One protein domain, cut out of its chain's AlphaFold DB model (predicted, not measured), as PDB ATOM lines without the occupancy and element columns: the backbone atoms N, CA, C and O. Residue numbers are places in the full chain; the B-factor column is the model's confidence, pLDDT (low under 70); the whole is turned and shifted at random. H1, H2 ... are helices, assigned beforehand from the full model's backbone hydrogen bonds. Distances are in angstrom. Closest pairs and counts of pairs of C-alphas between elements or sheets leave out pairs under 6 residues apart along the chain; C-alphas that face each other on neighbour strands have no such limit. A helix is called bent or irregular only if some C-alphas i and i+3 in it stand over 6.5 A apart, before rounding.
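AT A GLANCE: This is residues 132 to 156 and 170 to 200 of the 211 residues of an uncharacterized protein of Pseudomonas fluorescens (UniProt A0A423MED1). One long, gently bent helix, H3, makes the length of this rod, with two short helices, H1 and H2, strung loosely along its arm H3a. Residues 187 to 200 stick out at one end. The printed part has 56 residues, 46 of them in three named helices, in the order H1, H2, H3, with no named strand; its class is all helix, and it is only just extended, close to loose: radius of gyration of the C-alphas 15.4 A, spans 52 by 20 by 18 A.

IN THESE COORDINATES: Find C-alpha 170 at (88.374, 189.176, 117.740); there H3, residues 170 to 200, begins. Assigned as one helix by its hydrogen bonds, it is bent: C-alphas 189 and 192 are 6.5 A apart. H3a, residues 170 to 189, spans 28.8 A; H3b, residues 192 to 200, spans 12.5 A, ending at (110.033, 161.128, 146.592). H1 is residues 133 to 140, H2 145 to 151.

HOW THE PARTS SIT: H3a and H3b stand at a shallow tilt of 31 degrees. H1 is close but not clearly touching H3a, closest at C-alphas 137 and 182, 7.6 A. H2 likewise, at C-alphas 147 and 172, 7.5 A. H1 and H2 are apart. Each O i to N i+4 pair is within hydrogen-bond range in H1, H3a and H3b; in H2, 2 of 3.

THE WHOLE: Residues 157 to 169 are not printed; C-alphas 156 and 170 are 18.7 A apart across this cut. Confidence is under 70 in 18 residues, among them 143 to 156.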
ATOM      1  N   ASP A 132     107.516 169.702 124.445       71.50
ATOM      2  CA  ASP A 132     107.508 170.845 123.545       71.50
ATOM      3  C   ASP A 132     106.101 171.470 123.596       71.50
ATOM      4  O   ASP A 132     105.232 171.180 122.773       71.50
ATOM      5  N   GLU A 133     105.857 172.262 124.650       69.81
ATOM      6  CA  GLU A 133     104.582 172.931 124.953       69.81
ATOM      7  C   GLU A 133     103.896 173.563 123.722       69.81
ATOM      8  O   GLU A 133     102.687 173.364 123.563       69.81
ATOM      9  N   PRO A 134     104.595 174.293 122.822       64.19
ATOM     10  CA  PRO A 134     103.952 174.859 121.639       64.19
ATOM     11  C   PRO A 134     103.442 173.795 120.657       64.19
ATOM     12  O   PRO A 134     102.365 173.975 120.094       64.19
ATOM     13  N   VAL A 135     104.141 172.669 120.488       72.00
ATOM     14  CA  VAL A 135     103.719 171.590 119.573       72.00
ATOM     15  C   VAL A 135     102.461 170.892 120.088       72.00
ATOM     16  O   VAL A 135     101.556 170.562 119.317       72.00
ATOM     17  N   GLU A 136     102.374 170.683 121.400       72.62
ATOM     18  CA  GLU A 136     101.203 170.057 122.015       72.62
ATOM     19  C   GLU A 136      99.980 170.985 121.981       72.62
ATOM     20  O   GLU A 136      98.866 170.541 121.683       72.62
ATOM     21  N   PHE A 137     100.195 172.287 122.190       67.44
ATOM     22  CA  PHE A 137      99.155 173.299 122.033       67.44
ATOM     23  C   PHE A 137      98.642 173.383 120.590       67.44
ATOM     24  O   PHE A 137      97.432 173.402 120.384       67.44
ATOM     25  N   GLU A 138      99.529 173.382 119.588       70.06
ATOM     26  CA  GLU A 138      99.150 173.431 118.167       70.06
ATOM     27  C   GLU A 138      98.337 172.204 117.722       70.06
ATOM     28  O   GLU A 138      97.500 172.307 116.823       70.06
ATOM     29  N   LYS A 139      98.531 171.051 118.377       78.88
ATOM     30  CA  LYS A 139      97.721 169.846 118.149       78.88
ATOM     31  C   LYS A 139      96.298 169.987 118.694       78.88
ATOM     32  O   LYS A 139      95.362 169.476 118.079       78.88
ATOM     33  N   GLU A 140      96.126 170.635 119.847       72.88
ATOM     34  CA  GLU A 140      94.807 170.853 120.466       72.88
ATOM     35  C   GLU A 140      94.074 172.057 119.848       72.88
ATOM     36  O   GLU A 140      92.852 172.041 119.704       72.88
ATOM     37  N   PHE A 141      94.822 173.081 119.437       65.06
ATOM     38  CA  PHE A 141      94.322 174.315 118.845       65.06
ATOM     39  C   PHE A 141      95.086 174.607 117.547       65.06
ATOM     40  O   PHE A 141      96.067 175.357 117.575       65.06
ATOM     41  N   PRO A 142      94.651 174.051 116.398       70.56
ATOM     42  CA  PRO A 142      95.293 174.341 115.125       70.56
ATOM     43  C   PRO A 142      95.288 175.850 114.884       70.56
ATOM     44  O   PRO A 142      94.252 176.508 115.023       70.56
ATOM     45  N   ILE A 143      96.458 176.401 114.549       67.62
ATOM     46  CA  ILE A 143      96.618 177.836 114.308       67.62
ATOM     47  C   ILE A 143      95.650 178.231 113.186       67.62
ATOM     48  O   ILE A 143      95.813 177.751 112.059       67.62
ATOM     49  N   PRO A 144      94.659 179.102 113.445       65.69
ATOM     50  CA  PRO A 144      93.744 179.535 112.404       65.69
ATOM     51  C   PRO A 144      94.529 180.251 111.300       65.69
ATOM     52  O   PRO A 144      95.538 180.915 111.553       65.69
ATOM     53  N   GLU A 145      94.057 180.138 110.063       58.59
ATOM     54  CA  GLU A 145      94.711 180.692 108.868       58.59
ATOM     55  C   GLU A 145      95.026 182.198 109.013       58.59
ATOM     56  O   GLU A 145      96.060 182.670 108.532       58.59
ATOM     57  N   GLY A 146      94.206 182.933 109.778       54.25
ATOM     58  CA  GLY A 146      94.426 184.337 110.142       54.25
ATOM     59  C   GLY A 146      95.663 184.608 111.017       54.25
ATOM     60  O   GLY A 146      96.259 185.679 110.917       54.25
ATOM     61  N   LEU A 147      96.122 183.644 111.824       62.38
ATOM     62  CA  LEU A 147      97.356 183.748 112.621       62.38
ATOM     63  C   LEU A 147      98.588 183.223 111.878       62.38
ATOM     64  O   LEU A 147      99.663 183.815 111.997       62.38
ATOM     65  N   GLN A 148      98.434 182.197 111.036       65.00
ATOM     66  CA  GLN A 148      99.454 181.820 110.041       65.00
ATOM     67  C   GLN A 148      99.808 183.016 109.140       65.00
ATOM     68  O   GLN A 148     100.974 183.257 108.817       65.00
ATOM     69  N   TYR A 149      98.805 183.824 108.794       54.38
ATOM     70  CA  TYR A 149      98.985 185.091 108.096       54.38
ATOM     71  C   TYR A 149      99.835 186.106 108.889       54.38
ATOM     72  O   TYR A 149     100.649 186.797 108.277       54.38
ATOM     73  N   CYS A 150      99.741 186.161 110.226       55.25
ATOM     74  CA  CYS A 150     100.599 187.009 111.071       55.25
ATOM     75  C   CYS A 150     102.051 186.530 111.131       55.25
ATOM     76  O   CYS A 150     102.958 187.353 111.029       55.25
ATOM     77  N   ILE A 151     102.278 185.218 111.257       63.50
ATOM     78  CA  ILE A 151     103.631 184.634 111.287       63.50
ATOM     79  C   ILE A 151     104.357 184.918 109.964       63.50
ATOM     80  O   ILE A 151     105.531 185.283 109.956       63.50
ATOM     81  N   LYS A 152     103.636 184.848 108.838       59.28
ATOM     82  CA  LYS A 152     104.169 185.192 107.511       59.28
ATOM     83  C   LYS A 152     104.308 186.701 107.261       59.28
ATOM     84  O   LYS A 152     104.965 187.080 106.294       59.28
ATOM     85  N   ARG A 153     103.710 187.574 108.084       47.00
ATOM     86  CA  ARG A 153     103.667 189.034 107.863       47.00
ATOM     87  C   ARG A 153     104.145 189.854 109.061       47.00
ATOM     88  O   ARG A 153     103.438 190.739 109.538       47.00
ATOM     89  N   VAL A 154     105.421 189.727 109.407       47.84
ATOM     90  CA  VAL A 154     106.146 190.751 110.193       47.84
ATOM     91  C   VAL A 154     106.157 192.140 109.484       47.84
ATOM     92  O   VAL A 154     106.647 193.120 110.031       47.84
ATOM     93  N   THR A 155     105.574 192.280 108.283       52.41
ATOM     94  CA  THR A 155     105.887 193.374 107.342       52.41
ATOM     95  C   THR A 155     104.753 194.327 106.936       52.41
ATOM     96  O   THR A 155     105.022 195.224 106.145       52.41
ATOM     97  N   TYR A 156     103.506 194.224 107.418       42.88
ATOM     98  CA  TYR A 156     102.447 195.153 106.958       42.88
ATOM     99  C   TYR A 156     101.449 195.570 108.042       42.88
ATOM    100  O   TYR A 156     100.271 195.230 107.988       42.88
ATOM    101  N   ARG A 170      89.154 190.250 117.111       76.38
ATOM    102  CA  ARG A 170      88.374 189.176 117.740       76.38
ATOM    103  C   ARG A 170      89.076 187.825 117.659       76.38
ATOM    104  O   ARG A 170      89.172 187.151 118.681       76.38
ATOM    105  N   GLU A 171      89.611 187.453 116.500       77.88
ATOM    106  CA  GLU A 171      90.353 186.195 116.331       77.88
ATOM    107  C   GLU A 171      91.638 186.169 117.170       77.88
ATOM    108  O   GLU A 171      91.911 185.190 117.869       77.88
ATOM    109  N   HIS A 172      92.393 187.272 117.190       80.00
ATOM    110  CA  HIS A 172      93.602 187.387 118.003       80.00
ATOM    111  C   HIS A 172      93.308 187.297 119.510       80.00
ATOM    112  O   HIS A 172      94.023 186.613 120.249       80.00
ATOM    113  N   TYR A 173      92.248 187.962 119.983       83.44
ATOM    114  CA  TYR A 173      91.817 187.885 121.380       83.44
ATOM    115  C   TYR A 173      91.293 186.494 121.746       83.44
ATOM    116  O   TYR A 173      91.641 185.988 122.814       83.44
ATOM    117  N   ALA A 174      90.515 185.856 120.867       77.75
ATOM    118  CA  ALA A 174      90.019 184.498 121.077       77.75
ATOM    119  C   ALA A 174      91.174 183.493 121.212       77.75
ATOM    120  O   ALA A 174      91.180 182.687 122.143       77.75
ATOM    121  N   TYR A 175      92.197 183.600 120.361       83.62
ATOM    122  CA  TYR A 175      93.392 182.761 120.451       83.62
ATOM    123  C   TYR A 175      94.170 182.984 121.753       83.62
ATOM    124  O   TYR A 175      94.487 182.024 122.456       83.62
ATOM    125  N   LYS A 176      94.432 184.245 122.133       82.69
ATOM    126  CA  LYS A 176      95.110 184.563 123.404       82.69
ATOM    127  C   LYS A 176      94.347 184.033 124.617       82.69
ATOM    128  O   LYS A 176      94.964 183.525 125.554       82.69
ATOM    129  N   ALA A 177      93.019 184.131 124.602       78.44
ATOM    130  CA  ALA A 177      92.174 183.579 125.656       78.44
ATOM    131  C   ALA A 177      92.244 182.042 125.697       78.44
ATOM    132  O   ALA A 177      92.385 181.471 126.781       78.44
ATOM    133  N   GLY A 178      92.212 181.381 124.534       84.12
ATOM    134  CA  GLY A 178      92.375 179.931 124.404       84.12
ATOM    135  C   GLY A 178      93.717 179.435 124.947       84.12
ATOM    136  O   GLY A 178      93.743 178.532 125.783       84.12
ATOM    137  N   PHE A 179      94.817 180.092 124.571       79.38
ATOM    138  CA  PHE A 179      96.161 179.780 125.066       79.38
ATOM    139  C   PHE A 179      96.267 179.921 126.590       79.38
ATOM    140  O   PHE A 179      96.729 179.014 127.281       79.38
ATOM    141  N   ALA A 180      95.759 181.021 127.153       79.12
ATOM    142  CA  ALA A 180      95.760 181.219 128.602       79.12
ATOM    143  C   ALA A 180      94.927 180.154 129.344       79.12
ATOM    144  O   ALA A 180      95.314 179.702 130.426       79.12
ATOM    145  N   ALA A 181      93.787 179.738 128.785       79.62
ATOM    146  CA  ALA A 181      92.962 178.676 129.356       79.62
ATOM    147  C   ALA A 181      93.644 177.301 129.273       79.62
ATOM    148  O   ALA A 181      93.543 176.511 130.215       79.62
ATOM    149  N   TRP A 182      94.353 177.022 128.178       88.94
ATOM    150  CA  TRP A 182      95.153 175.812 128.017       88.94
ATOM    151  C   TRP A 182      96.297 175.745 129.032       88.94
ATOM    152  O   TRP A 182      96.348 174.784 129.796       88.94
ATOM    153  N   MET A 183      97.099 176.807 129.173       80.19
ATOM    154  CA  MET A 183      98.178 176.873 130.172       80.19
ATOM    155  C   MET A 183      97.671 176.599 131.593       80.19
ATOM    156  O   MET A 183      98.286 175.858 132.356       80.19
ATOM    157  N   ARG A 184      96.495 177.134 131.954       80.94
ATOM    158  CA  ARG A 184      95.868 176.859 133.259       80.94
ATOM    159  C   ARG A 184      95.457 175.396 133.432       80.94
ATOM    160  O   ARG A 184      95.467 174.907 134.560       80.94
ATOM    161  N   ARG A 185      95.047 174.706 132.362       79.94
ATOM    162  CA  ARG A 185      94.730 173.269 132.400       79.94
ATOM    163  C   ARG A 185      96.009 172.435 132.492       79.94
ATOM    164  O   ARG A 185      96.073 171.581 133.370       79.94
ATOM    165  N   ALA A 186      97.019 172.741 131.681       78.25
ATOM    166  CA  ALA A 186      98.319 172.071 131.700       78.25
ATOM    167  C   ALA A 186      98.980 172.167 133.085       78.25
ATOM    168  O   ALA A 186      99.348 171.156 133.677       78.25
ATOM    169  N   TRP A 187      98.996 173.359 133.692       78.25
ATOM    170  CA  TRP A 187      99.529 173.552 135.045       78.25
ATOM    171  C   TRP A 187      98.786 172.753 136.118       78.25
ATOM    172  O   TRP A 187      99.406 172.240 137.048       78.25
ATOM    173  N   LYS A 188      97.462 172.604 135.996       81.19
ATOM    174  CA  LYS A 188      96.680 171.769 136.921       81.19
ATOM    175  C   LYS A 188      97.011 170.285 136.794       81.19
ATOM    176  O   LYS A 188      96.898 169.578 137.789       81.19
ATOM    177  N   GLN A 189      97.401 169.821 135.608       76.56
ATOM    178  CA  GLN A 189      97.819 168.434 135.387       76.56
ATOM    179  C   GLN A 189      99.275 168.194 135.798       76.56
ATOM    180  O   GLN A 189      99.589 167.125 136.309       76.56
ATOM    181  N   ALA A 190     100.145 169.195 135.654       74.31
ATOM    182  CA  ALA A 190     101.549 169.095 136.047       74.31
ATOM    183  C   ALA A 190     101.764 169.237 137.568       74.31
ATOM    184  O   ALA A 190     102.664 168.614 138.127       74.31
ATOM    185  N   ALA A 191     100.947 170.033 138.266       76.12
ATOM    186  CA  ALA A 191     101.138 170.303 139.695       76.12
ATOM    187  C   ALA A 191     101.148 169.047 140.602       76.12
ATOM    188  O   ALA A 191     102.008 168.978 141.485       76.12
ATOM    189  N   PRO A 192     100.265 168.043 140.420       74.81
ATOM    190  CA  PRO A 192     100.280 166.818 141.219       74.81
ATOM    191  C   PRO A 192     101.543 165.976 141.007       74.81
ATOM    192  O   PRO A 192     102.109 165.485 141.983       74.81
ATOM    193  N   GLU A 193     102.011 165.859 139.763       75.75
ATOM    194  CA  GLU A 193     103.226 165.108 139.415       75.75
ATOM    195  C   GLU A 193     104.479 165.774 140.002       75.75
ATOM    196  O   GLU A 193     105.297 165.116 140.645       75.75
ATOM    197  N   TRP A 194     104.580 167.104 139.923       72.56
ATOM    198  CA  TRP A 194     105.667 167.858 140.562       72.56
ATOM    199  C   TRP A 194     105.685 167.714 142.091       72.56
ATOM    200  O   TRP A 194     106.749 167.605 142.704       72.56
ATOM    201  N   LEU A 195     104.511 167.708 142.730       79.25
ATOM    202  CA  LEU A 195     104.375 167.484 144.174       79.25
ATOM    203  C   LEU A 195     104.750 166.057 144.585       79.25
ATOM    204  O   LEU A 195     105.258 165.851 145.690       79.25
ATOM    205  N   LYS A 196     104.495 165.076 143.719       83.56
ATOM    206  CA  LYS A 196     104.865 163.680 143.941       83.56
ATOM    207  C   LYS A 196     106.379 163.490 143.841       83.56
ATOM    208  O   LYS A 196     106.979 163.009 144.799       83.56
ATOM    209  N   LEU A 197     106.997 164.008 142.779       79.81
ATOM    210  CA  LEU A 197     108.449 163.969 142.580       79.81
ATOM    211  C   LEU A 197     109.214 164.663 143.720       79.81
ATOM    212  O   LEU A 197     110.249 164.180 144.175       79.81
ATOM    213  N   ARG A 198     108.690 165.788 144.230       76.75
ATOM    214  CA  ARG A 198     109.298 166.495 145.369       76.75
ATOM    215  C   ARG A 198     109.262 165.668 146.659       76.75
ATOM    216  O   ARG A 198     110.227 165.715 147.416       76.75
ATOM    217  N   ARG A 199     108.171 164.938 146.919       80.62
ATOM    218  CA  ARG A 199     108.075 164.054 148.092       80.62
ATOM    219  C   ARG A 199     109.035 162.877 147.988       80.62
ATOM    220  O   ARG A 199     109.773 162.630 148.930       80.62
ATOM    221  N   GLU A 200     109.102 162.239 146.826       83.25
ATOM    222  CA  GLU A 200     110.033 161.128 146.592       83.25
ATOM    223  C   GLU A 200     111.508 161.551 146.735       83.25
ATOM    224  O   GLU A 200     112.326 160.765 147.199       83.25
TER     225      GLU A 200